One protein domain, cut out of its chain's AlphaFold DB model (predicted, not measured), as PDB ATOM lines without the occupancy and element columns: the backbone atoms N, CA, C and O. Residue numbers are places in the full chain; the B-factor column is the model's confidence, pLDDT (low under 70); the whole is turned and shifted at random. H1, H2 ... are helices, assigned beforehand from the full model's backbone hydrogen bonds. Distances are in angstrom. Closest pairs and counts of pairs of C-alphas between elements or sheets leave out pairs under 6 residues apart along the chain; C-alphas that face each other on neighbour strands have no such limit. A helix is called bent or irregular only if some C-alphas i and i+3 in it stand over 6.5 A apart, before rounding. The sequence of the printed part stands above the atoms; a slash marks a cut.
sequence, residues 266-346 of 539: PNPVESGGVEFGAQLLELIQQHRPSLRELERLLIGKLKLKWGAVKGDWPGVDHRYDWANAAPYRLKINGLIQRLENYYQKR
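AT A GLANCE: This is residues 266 to 346 of the 539 residues of the protein "uncharacterized protein LOC117549735" of Gymnodraco acuticeps (UniProt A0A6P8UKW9). A sharply kinked helix, H2, stands with two unbent helices, H1 and H3, in a small triangle; beyond the kink H2 turns toward H3, and its last residue, Val 309, comes close to Arg 338 of H3. H3 touches both other helices, and a long link, residues 310 to 326, folds back from the end of H2 to the start of H3. The printed part has 81 residues with three named helices, in the order H1, H2, H3, and no named strand; the class is all helix. The whole is compact, with a radius of gyration of the C-alphas of 11.9 A, and elongated, spanning 34 by 22 by 20 A.

IN THESE COORDINATES: H2, the longest helix by residues, holds residues 291 to 309, 14.5 A from first to last C-alpha. It is irregular: C-alphas 301 and 304 are 9.4 A apart, and it has a kink of 123 degrees near residue 302. H1, residues 273 to 287, is 20.4 A long and begins at C-alpha 273 (-26.010, 4.965, -11.759). H3, residues 327 to 342, is 22.4 A long and ends at C-alpha 342 (-29.569, 7.578, -17.297).

HOW THE PARTS SIT: H2 touches H3, the closest C-alphas being those of Val 309 and Arg 338, 5.9 A apart. By the rough line of H2, the two run the same way at a shallow tilt of 24 degrees. H1 and H2 are near each other, their closest C-alphas 8.3 A apart. H1 touches H3 with residues 273 to 277 alone, and H3 touches H1 with residues 336 to 342 alone; the closest C-alphas, Gly 273 and Glu 340, are 4.0 A apart. H1 and H3 run opposite ways at a shallow tilt of 28 degrees. Every O i to N i+4 pair is within hydrogen-bond range in H1 and H3, and 10 of 15 are in H2.

THE WHOLE: The two C-alphas farthest apart, those of Arg 319 and Arg 346, are 34.6 A apart. The printed part has no cut. The link from H1 to H2 is tight, with 3 residues, and that from H2 to H3 is long, with 17. The mean pLDDT of the printed part is 88.8, and residues 345 to 346 are under 70.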
ATOM      1  N   PRO A 266     -16.826   7.005  -8.478       89.81
ATOM      2  CA  PRO A 266     -16.691   5.918  -9.441       89.81
ATOM      3  C   PRO A 266     -17.014   6.408 -10.865       89.81
ATOM      4  O   PRO A 266     -17.567   7.494 -11.064       89.81
ATOM      5  N   ASN A 267     -16.683   5.629 -11.901       87.25
ATOM      6  CA  ASN A 267     -17.138   5.930 -13.264       87.25
ATOM      7  C   ASN A 267     -18.569   5.389 -13.467       87.25
ATOM      8  O   ASN A 267     -18.722   4.172 -13.595       87.25
ATOM      9  N   PRO A 268     -19.613   6.238 -13.585       86.19
ATOM     10  CA  PRO A 268     -21.003   5.777 -13.664       86.19
ATOM     11  C   PRO A 268     -21.319   4.970 -14.931       86.19
ATOM     12  O   PRO A 268     -22.352   4.313 -14.995       86.19
ATOM     13  N   VAL A 269     -20.446   4.996 -15.946       84.81
ATOM     14  CA  VAL A 269     -20.567   4.133 -17.133       84.81
ATOM     15  C   VAL A 269     -20.225   2.671 -16.811       84.81
ATOM     16  O   VAL A 269     -20.758   1.773 -17.457       84.81
ATOM     17  N   GLU A 270     -19.348   2.436 -15.834       82.19
ATOM     18  CA  GLU A 270     -18.806   1.116 -15.485       82.19
ATOM     19  C   GLU A 270     -19.481   0.538 -14.234       82.19
ATOM     20  O   GLU A 270     -19.940  -0.607 -14.247       82.19
ATOM     21  N   SER A 271     -19.609   1.340 -13.171       80.81
ATOM     22  CA  SER A 271     -20.312   0.955 -11.939       80.81
ATOM     23  C   SER A 271     -21.836   0.935 -12.128       80.81
ATOM     24  O   SER A 271     -22.529   0.028 -11.657       80.81
ATOM     25  N   GLY A 272     -22.360   1.882 -12.909       84.12
ATOM     26  CA  GLY A 272     -23.789   2.140 -13.068       84.12
ATOM     27  C   GLY A 272     -24.297   3.224 -12.113       84.12
ATOM     28  O   GLY A 272     -23.673   3.553 -11.103       84.12
ATOM     29  N   GLY A 273     -25.459   3.790 -12.437       86.75
ATOM     30  CA  GLY A 273     -26.010   4.965 -11.759       86.75
ATOM     31  C   GLY A 273     -26.385   4.748 -10.293       86.75
ATOM     32  O   GLY A 273     -26.265   5.687  -9.517       86.75
ATOM     33  N   VAL A 274     -26.769   3.526  -9.903       86.75
ATOM     34  CA  VAL A 274     -27.113   3.174  -8.507       86.75
ATOM     35  C   VAL A 274     -25.874   3.211  -7.610       86.75
ATOM     36  O   VAL A 274     -25.869   3.854  -6.567       86.75
ATOM     37  N   GLU A 275     -24.789   2.566  -8.043       86.81
ATOM     38  CA  GLU A 275     -23.523   2.514  -7.301       86.81
ATOM     39  C   GLU A 275     -22.855   3.899  -7.245       86.81
ATOM     40  O   GLU A 275     -22.361   4.316  -6.200       86.81
ATOM     41  N   PHE A 276     -22.931   4.664  -8.342       92.38
ATOM     42  CA  PHE A 276     -22.523   6.070  -8.358       92.38
ATOM     43  C   PHE A 276     -23.387   6.948  -7.437       92.38
ATOM     44  O   PHE A 276     -22.851   7.802  -6.739       92.38
ATOM     45  N   GLY A 277     -24.708   6.745  -7.419       92.00
ATOM     46  CA  GLY A 277     -25.640   7.486  -6.567       92.00
ATOM     47  C   GLY A 277     -25.403   7.248  -5.075       92.00
ATOM     48  O   GLY A 277     -25.431   8.202  -4.301       92.00
ATOM     49  N   ALA A 278     -25.096   6.008  -4.683       91.00
ATOM     50  CA  ALA A 278     -24.736   5.659  -3.310       91.00
ATOM     51  C   ALA A 278     -23.449   6.371  -2.849       91.00
ATOM     52  O   ALA A 278     -23.474   7.089  -1.853       91.00
ATOM     53  N   GLN A 279     -22.358   6.274  -3.618       90.69
ATOM     54  CA  GLN A 279     -21.091   6.937  -3.267       90.69
ATOM     55  C   GLN A 279     -21.197   8.474  -3.328       90.69
ATOM     56  O   GLN A 279     -20.552   9.184  -2.559       90.69
ATOM     57  N   LEU A 280     -22.069   9.017  -4.189       93.50
ATOM     58  CA  LEU A 280     -22.384  10.447  -4.202       93.50
ATOM     59  C   LEU A 280     -23.101  10.897  -2.915       93.50
ATOM     60  O   LEU A 280     -22.838  11.998  -2.437       93.50
ATOM     61  N   LEU A 281     -23.980  10.068  -2.337       93.50
ATOM     62  CA  LEU A 281     -24.614  10.353  -1.043       93.50
ATOM     63  C   LEU A 281     -23.607  10.336   0.110       93.50
ATOM     64  O   LEU A 281     -23.671  11.216   0.966       93.50
ATOM     65  N   GLU A 282     -22.680   9.378   0.122       90.19
ATOM     66  CA  GLU A 282     -21.606   9.290   1.123       90.19
ATOM     67  C   GLU A 282     -20.727  10.553   1.092       90.19
ATOM     68  O   GLU A 282     -20.565  11.223   2.114       90.19
ATOM     69  N   LEU A 283     -20.283  10.965  -0.102       91.38
ATOM     70  CA  LEU A 283     -19.557  12.220  -0.336       91.38
ATOM     71  C   LEU A 283     -20.340  13.439   0.178       91.38
ATOM     72  O   LEU A 283     -19.777  14.293   0.868       91.38
ATOM     73  N   ILE A 284     -21.640  13.530  -0.127       91.38
ATOM     74  CA  ILE A 284     -22.496  14.640   0.321       91.38
ATOM     75  C   ILE A 284     -22.604  14.684   1.853       91.38
ATOM     76  O   ILE A 284     -22.570  15.772   2.424       91.38
ATOM     77  N   GLN A 285     -22.691  13.536   2.529       88.31
ATOM     78  CA  GLN A 285     -22.730  13.479   3.995       88.31
ATOM     79  C   GLN A 285     -21.384  13.862   4.630       88.31
ATOM     80  O   GLN A 285     -21.372  14.570   5.640       88.31
ATOM     81  N   GLN A 286     -20.271  13.435   4.023       86.25
ATOM     82  CA  GLN A 286     -18.910  13.684   4.504       86.25
ATOM     83  C   GLN A 286     -18.463  15.140   4.309       86.25
ATOM     84  O   GLN A 286     -17.908  15.739   5.226       86.25
ATOM     85  N   HIS A 287     -18.696  15.720   3.128       84.19
ATOM     86  CA  HIS A 287     -18.176  17.044   2.760       84.19
ATOM     87  C   HIS A 287     -19.215  18.173   2.828       84.19
ATOM     88  O   HIS A 287     -18.845  19.340   2.697       84.19
ATOM     89  N   ARG A 288     -20.503  17.840   2.995       88.19
ATOM     90  CA  ARG A 288     -21.641  18.777   3.101       88.19
ATOM     91  C   ARG A 288     -21.602  19.950   2.089       88.19
ATOM     92  O   ARG A 288     -21.749  21.104   2.498       88.19
ATOM     93  N   PRO A 289     -21.399  19.689   0.778       89.25
ATOM     94  CA  PRO A 289     -21.222  20.738  -0.228       89.25
ATOM     95  C   PRO A 289     -22.521  21.500  -0.520       89.25
ATOM     96  O   PRO A 289     -23.614  20.934  -0.409       89.25
ATOM     97  N   SER A 290     -22.427  22.749  -0.989       89.56
ATOM     98  CA  SER A 290     -23.588  23.439  -1.589       89.56
ATOM     99  C   SER A 290     -23.993  22.806  -2.931       89.56
ATOM    100  O   SER A 290     -23.223  22.051  -3.535       89.56
ATOM    101  N   LEU A 291     -25.194  23.107  -3.444       90.50
ATOM    102  CA  LEU A 291     -25.600  22.611  -4.769       90.50
ATOM    103  C   LEU A 291     -24.684  23.138  -5.884       90.50
ATOM    104  O   LEU A 291     -24.386  22.407  -6.828       90.50
ATOM    105  N   ARG A 292     -24.191  24.376  -5.770       88.81
ATOM    106  CA  ARG A 292     -23.253  24.972  -6.736       88.81
ATOM    107  C   ARG A 292     -21.868  24.325  -6.691       88.81
ATOM    108  O   ARG A 292     -21.206  24.217  -7.723       88.81
ATOM    109  N   GLU A 293     -21.418  23.884  -5.520       88.06
ATOM    110  CA  GLU A 293     -20.185  23.099  -5.381       88.06
ATOM    111  C   GLU A 293     -20.355  21.702  -5.979       88.06
ATOM    112  O   GLU A 293     -19.534  21.268  -6.790       88.06
ATOM    113  N   LEU A 294     -21.468  21.039  -5.663       91.56
ATOM    114  CA  LEU A 294     -21.797  19.726  -6.200       91.56
ATOM    115  C   LEU A 294     -21.945  19.748  -7.732       91.56
ATOM    116  O   LEU A 294     -21.458  18.843  -8.407       91.56
ATOM    117  N   GLU A 295     -22.532  20.804  -8.303       92.75
ATOM    118  CA  GLU A 295     -22.581  20.996  -9.756       92.75
ATOM    119  C   GLU A 295     -21.175  21.061 -10.373       92.75
ATOM    120  O   GLU A 295     -20.935  20.421 -11.395       92.75
ATOM    121  N   ARG A 296     -20.216  21.764  -9.753       90.88
ATOM    122  CA  ARG A 296     -18.826  21.812 -10.251       90.88
ATOM    123  C   ARG A 296     -18.176  20.426 -10.245       90.88
ATOM    124  O   ARG A 296     -17.549  20.054 -11.239       90.88
ATOM    125  N   LEU A 297     -18.362  19.651  -9.173       92.38
ATOM    126  CA  LEU A 297     -17.859  18.273  -9.071       92.38
ATOM    127  C   LEU A 297     -18.472  17.370 -10.154       92.38
ATOM    128  O   LEU A 297     -17.758  16.651 -10.857       92.38
ATOM    129  N   LEU A 298     -19.790  17.452 -10.348       93.38
ATOM    130  CA  LEU A 298     -20.521  16.642 -11.325       93.38
ATOM    131  C   LEU A 298     -20.229  17.053 -12.774       93.38
ATOM    132  O   LEU A 298     -20.098  16.178 -13.627       93.38
ATOM    133  N   ILE A 299     -20.028  18.342 -13.064       93.38
ATOM    134  CA  ILE A 299     -19.499  18.807 -14.357       93.38
ATOM    135  C   ILE A 299     -18.096  18.238 -14.590       93.38
ATOM    136  O   ILE A 299     -17.819  17.730 -15.677       93.38
ATOM    137  N   GLY A 300     -17.221  18.259 -13.581       91.00
ATOM    138  CA  GLY A 300     -15.876  17.687 -13.682       91.00
ATOM    139  C   GLY A 300     -15.881  16.181 -13.977       91.00
ATOM    140  O   GLY A 300     -15.168  15.722 -14.875       91.00
ATOM    141  N   LYS A 301     -16.732  15.416 -13.277       93.31
ATOM    142  CA  LYS A 301     -16.826  13.953 -13.414       93.31
ATOM    143  C   LYS A 301     -17.575  13.504 -14.672       93.31
ATOM    144  O   LYS A 301     -17.089  12.647 -15.408       93.31
ATOM    145  N   LEU A 302     -18.753  14.075 -14.933       92.44
ATOM    146  CA  LEU A 302     -19.673  13.655 -16.002       92.44
ATOM    147  C   LEU A 302     -19.420  14.383 -17.331       92.44
ATOM    148  O   LEU A 302     -19.837  13.902 -18.391       92.44
ATOM    149  N   LYS A 303     -18.725  15.528 -17.295       91.69
ATOM    150  CA  LYS A 303     -18.393  16.363 -18.459       91.69
ATOM    151  C   LYS A 303     -19.666  16.702 -19.246       91.69
ATOM    152  O   LYS A 303     -20.686  17.061 -18.662       91.69
ATOM    153  N   LEU A 304     -19.648  16.528 -20.569       89.69
ATOM    154  CA  LEU A 304     -20.790  16.787 -21.454       89.69
ATOM    155  C   LEU A 304     -22.070  16.023 -21.056       89.69
ATOM    156  O   LEU A 304     -23.170  16.500 -21.330       89.69
ATOM    157  N   LYS A 305     -21.957  14.871 -20.375       90.25
ATOM    158  CA  LYS A 305     -23.125  14.089 -19.938       90.25
ATOM    159  C   LYS A 305     -23.893  14.751 -18.787       90.25
ATOM    160  O   LYS A 305     -25.057  14.412 -18.597       90.25
ATOM    161  N   TRP A 306     -23.309  15.728 -18.076       93.81
ATOM    162  CA  TRP A 306     -24.041  16.541 -17.093       93.81
ATOM    163  C   TRP A 306     -25.292  17.174 -17.706       93.81
ATOM    164  O   TRP A 306     -26.368  17.104 -17.119       93.81
ATOM    165  N   GLY A 307     -25.185  17.701 -18.933       90.00
ATOM    166  CA  GLY A 307     -26.298  18.352 -19.625       90.00
ATOM    167  C   GLY A 307     -27.528  17.458 -19.825       90.00
ATOM    168  O   GLY A 307     -28.641  17.973 -19.837       90.00
ATOM    169  N   ALA A 308     -27.342  16.137 -19.919       89.00
ATOM    170  CA  ALA A 308     -28.430  15.169 -20.068       89.00
ATOM    171  C   ALA A 308     -29.042  14.714 -18.730       89.00
ATOM    172  O   ALA A 308     -30.181  14.257 -18.707       89.00
ATOM    173  N   VAL A 309     -28.301  14.828 -17.621       91.75
ATOM    174  CA  VAL A 309     -28.706  14.309 -16.301       91.75
ATOM    175  C   VAL A 309     -29.195  15.413 -15.360       91.75
ATOM    176  O   VAL A 309     -30.060  15.164 -14.518       91.75
ATOM    177  N   LYS A 310     -28.691  16.646 -15.515       90.19
ATOM    178  CA  LYS A 310     -28.994  17.767 -14.613       90.19
ATOM    179  C   LYS A 310     -30.495  18.013 -14.448       90.19
ATOM    180  O   LYS A 310     -30.941  18.256 -13.332       90.19
ATOM    181  N   GLY A 311     -31.286  17.862 -15.516       88.75
ATOM    182  CA  GLY A 311     -32.741  18.033 -15.484       88.75
ATOM    183  C   GLY A 311     -33.152  19.410 -14.954       88.75
ATOM    184  O   GLY A 311     -32.644  20.428 -15.415       88.75
ATOM    185  N   ASP A 312     -34.027  19.422 -13.950       86.00
ATOM    186  CA  ASP A 312     -34.538  20.604 -13.238       86.00
ATOM    187  C   ASP A 312     -33.550  21.181 -12.196       86.00
ATOM    188  O   ASP A 312     -33.960  21.663 -11.132       86.00
ATOM    189  N   TRP A 313     -32.243  21.094 -12.463       89.75
ATOM    190  CA  TRP A 313     -31.211  21.603 -11.556       89.75
ATOM    191  C   TRP A 313     -31.409  23.108 -11.309       89.75
ATOM    192  O   TRP A 313     -31.558  23.859 -12.278       89.75
ATOM    193  N   PRO A 314     -31.474  23.566 -10.045       86.12
ATOM    194  CA  PRO A 314     -31.801  24.951  -9.747       86.12
ATOM    195  C   PRO A 314     -30.642  25.878 -10.124       86.12
ATOM    196  O   PRO A 314     -29.481  25.573  -9.871       86.12
ATOM    197  N   GLY A 315     -30.963  27.046 -10.689       81.31
ATOM    198  CA  GLY A 315     -29.987  28.132 -10.868       81.31
ATOM    199  C   GLY A 315     -29.686  28.903  -9.575       81.31
ATOM    200  O   GLY A 315     -28.711  29.647  -9.516       81.31
ATOM    201  N   VAL A 316     -30.518  28.724  -8.543       85.44
ATOM    202  CA  VAL A 316     -30.320  29.264  -7.193       85.44
ATOM    203  C   VAL A 316     -29.563  28.231  -6.363       85.44
ATOM    204  O   VAL A 316     -29.954  27.065  -6.327       85.44
ATOM    205  N   ASP A 317     -28.488  28.654  -5.696       85.50
ATOM    206  CA  ASP A 317     -27.730  27.767  -4.813       85.50
ATOM    207  C   ASP A 317     -28.485  27.523  -3.497       85.50
ATOM    208  O   ASP A 317     -29.038  28.446  -2.894       85.50
ATOM    209  N   HIS A 318     -28.457  26.280  -3.025       85.31
ATOM    210  CA  HIS A 318     -28.936  25.909  -1.700       85.31
ATOM    211  C   HIS A 318     -27.756  25.370  -0.890       85.31
ATOM    212  O   HIS A 318     -26.994  24.518  -1.358       85.31
ATOM    213  N   ARG A 319     -27.616  25.862   0.347       86.50
ATOM    214  CA  ARG A 319     -26.677  25.302   1.327       86.50
ATOM    215  C   ARG A 319     -27.086  23.871   1.677       86.50
ATOM    216  O   ARG A 319     -28.254  23.515   1.520       86.50
ATOM    217  N   TYR A 320     -26.132  23.084   2.169       87.38
ATOM    218  CA  TYR A 320     -26.407  21.751   2.692       87.38
ATOM    219  C   TYR A 320     -27.501  21.805   3.765       87.38
ATOM    220  O   TYR A 320     -27.339  22.450   4.801       87.38
ATOM    221  N   ASP A 321     -28.601  21.107   3.501       88.62
ATOM    222  CA  ASP A 321     -29.691  20.878   4.440       88.62
ATOM    223  C   ASP A 321     -30.274  19.483   4.182       88.62
ATOM    224  O   ASP A 321     -30.730  19.166   3.079       88.62
ATOM    225  N   TRP A 322     -30.220  18.631   5.206       90.56
ATOM    226  CA  TRP A 322     -30.690  17.249   5.146       90.56
ATOM    227  C   TRP A 322     -32.031  17.025   5.860       90.56
ATOM    228  O   TRP A 322     -32.503  15.883   5.944       90.56
ATOM    229  N   ALA A 323     -32.672  18.091   6.351       90.12
ATOM    230  CA  ALA A 323     -33.983  18.006   6.978       90.12
ATOM    231  C   ALA A 323     -35.025  17.361   6.042       90.12
ATOM    232  O   ALA A 323     -34.899  17.333   4.811       90.12
ATOM    233  N   ASN A 324     -36.068  16.779   6.632       85.38
ATOM    234  CA  ASN A 324     -37.148  16.181   5.853       85.38
ATOM    235  C   ASN A 324     -37.849  17.275   5.028       85.38
ATOM    236  O   ASN A 324     -38.179  18.330   5.554       85.38
ATOM    237  N   ALA A 325     -38.048  17.012   3.732       87.69
ATOM    238  CA  ALA A 325     -38.551  17.970   2.739       87.69
ATOM    239  C   ALA A 325     -37.690  19.238   2.499       87.69
ATOM    240  O   ALA A 325     -38.144  20.147   1.805       87.69
ATOM    241  N   ALA A 326     -36.435  19.284   2.969       90.94
ATOM    242  CA  ALA A 326     -35.502  20.360   2.624       90.94
ATOM    243  C   ALA A 326     -35.310  20.483   1.093       90.94
ATOM    244  O   ALA A 326     -35.070  19.460   0.434       90.94
ATOM    245  N   PRO A 327     -35.333  21.700   0.503       90.56
ATOM    246  CA  PRO A 327     -35.141  21.896  -0.938       90.56
ATOM    247  C   PRO A 327     -33.842  21.280  -1.470       90.56
ATOM    248  O   PRO A 327     -33.847  20.664  -2.536       90.56
ATOM    249  N   TYR A 328     -32.754  21.374  -0.697       92.69
ATOM    250  CA  TYR A 328     -31.473  20.730  -0.994       92.69
ATOM    251  C   TYR A 328     -31.646  19.214  -1.174       92.69
ATOM    252  O   TYR A 328     -31.432  18.684  -2.266       92.69
ATOM    253  N   ARG A 329     -32.119  18.515  -0.134       93.06
ATOM    254  CA  ARG A 329     -32.301  17.056  -0.135       93.06
ATOM    255  C   ARG A 329     -33.270  16.574  -1.218       93.06
ATOM    256  O   ARG A 329     -33.015  15.547  -1.844       93.06
ATOM    257  N   LEU A 330     -34.344  17.320  -1.493       92.75
ATOM    258  CA  LEU A 330     -35.268  17.011  -2.591       92.75
ATOM    259  C   LEU A 330     -34.569  17.061  -3.961       92.75
ATOM    260  O   LEU A 330     -34.754  16.151  -4.775       92.75
ATOM    261  N   LYS A 331     -33.722  18.070  -4.208       93.19
ATOM    262  CA  LYS A 331     -32.946  18.186  -5.454       93.19
ATOM    263  C   LYS A 331     -31.864  17.111  -5.580       93.19
ATOM    264  O   LYS A 331     -31.699  16.570  -6.674       93.19
ATOM    265  N   ILE A 332     -31.195  16.736  -4.484       93.88
ATOM    266  CA  ILE A 332     -30.250  15.604  -4.462       93.88
ATOM    267  C   ILE A 332     -30.953  14.289  -4.822       93.88
ATOM    268  O   ILE A 332     -30.507  13.587  -5.730       93.88
ATOM    269  N   ASN A 333     -32.087  13.981  -4.188       93.00
ATOM    270  CA  ASN A 333     -32.842  12.757  -4.470       93.00
ATOM    271  C   ASN A 333     -33.320  12.697  -5.933       93.00
ATOM    272  O   ASN A 333     -33.171  11.667  -6.593       93.00
ATOM    273  N   GLY A 334     -33.843  13.808  -6.468       93.06
ATOM    274  CA  GLY A 334     -34.257  13.899  -7.872       93.06
ATOM    275  C   GLY A 334     -33.095  13.734  -8.859       93.06
ATOM    276  O   GLY A 334     -33.253  13.094  -9.900       93.06
ATOM    277  N   LEU A 335     -31.909  14.254  -8.527       94.25
ATOM    278  CA  LEU A 335     -30.689  14.038  -9.306       94.25
ATOM    279  C   LEU A 335     -30.247  12.567  -9.285       94.25
ATOM    280  O   LEU A 335     -29.910  12.031 -10.340       94.25
ATOM    281  N   ILE A 336     -30.258  11.908  -8.124       93.38
ATOM    282  CA  ILE A 336     -29.857  10.496  -7.999       93.38
ATOM    283  C   ILE A 336     -30.771   9.608  -8.841       93.38
ATOM    284  O   ILE A 336     -30.277   8.849  -9.670       93.38
ATOM    285  N   GLN A 337     -32.090   9.796  -8.758       90.94
ATOM    286  CA  GLN A 337     -33.040   9.074  -9.611       90.94
ATOM    287  C   GLN A 337     -32.774   9.305 -11.110       90.94
ATOM    288  O   GLN A 337     -32.936   8.393 -11.923       90.94
ATOM    289  N   ARG A 338     -32.333  10.503 -11.520       92.94
ATOM    290  CA  ARG A 338     -31.920  10.759 -12.913       92.94
ATOM    291  C   ARG A 338     -30.598  10.083 -13.275       92.94
ATOM    292  O   ARG A 338     -30.489   9.566 -14.384       92.94
ATOM    293  N   LEU A 339     -29.620  10.047 -12.369       91.38
ATOM    294  CA  LEU A 339     -28.360   9.314 -12.550       91.38
ATOM    295  C   LEU A 339     -28.611   7.811 -12.717       91.38
ATOM    296  O   LEU A 339     -28.089   7.217 -13.656       91.38
ATOM    297  N   GLU A 340     -29.454   7.219 -11.873       89.88
ATOM    298  CA  GLU A 340     -29.878   5.816 -11.941       89.88
ATOM    299  C   GLU A 340     -30.586   5.485 -13.259       89.88
ATOM    300  O   GLU A 340     -30.252   4.499 -13.920       89.88
ATOM    301  N   ASN A 341     -31.521   6.341 -13.684       87.06
ATOM    302  CA  ASN A 341     -32.266   6.157 -14.928       87.06
ATOM    303  C   ASN A 341     -31.422   6.392 -16.191       87.06
ATOM    304  O   ASN A 341     -31.657   5.739 -17.207       87.06
ATOM    305  N   TYR A 342     -30.440   7.296 -16.154       89.69
ATOM    306  CA  TYR A 342     -29.569   7.578 -17.297       89.69
ATOM    307  C   TYR A 342     -28.430   6.555 -17.424       89.69
ATOM    308  O   TYR A 342     -28.155   6.052 -18.515       89.69
ATOM    309  N   TYR A 343     -27.793   6.200 -16.305       87.50
ATOM    310  CA  TYR A 343     -26.726   5.202 -16.226       87.50
ATOM    311  C   TYR A 343     -27.256   3.838 -15.772       87.50
ATOM    312  O   TYR A 343     -26.684   3.188 -14.894       87.50
ATOM    313  N   GLN A 344     -28.339   3.365 -16.391       75.94
ATOM    314  CA  GLN A 344     -28.795   1.991 -16.187       75.94
ATOM    315  C   GLN A 344     -27.660   1.020 -16.532       75.94
ATOM    316  O   GLN A 344     -27.183   0.994 -17.673       75.94
ATOM    317  N   LYS A 345     -27.245   0.207 -15.551       67.56
ATOM    318  CA  LYS A 345     -26.235  -0.843 -15.726       67.56
ATOM    319  C   LYS A 345     -26.784  -1.852 -16.732       67.56
ATOM    320  O   LYS A 345     -27.641  -2.675 -16.409       67.56
ATOM    321  N   ARG A 346     -26.370  -1.725 -17.995       59.94
ATOM    322  CA  ARG A 346     -26.867  -2.590 -19.067       59.94
ATOM    323  C   ARG A 346     -26.438  -4.018 -18.761       59.94
ATOM    324  O   ARG A 346     -25.273  -4.273 -18.484       59.94
TER     325      ARG A 346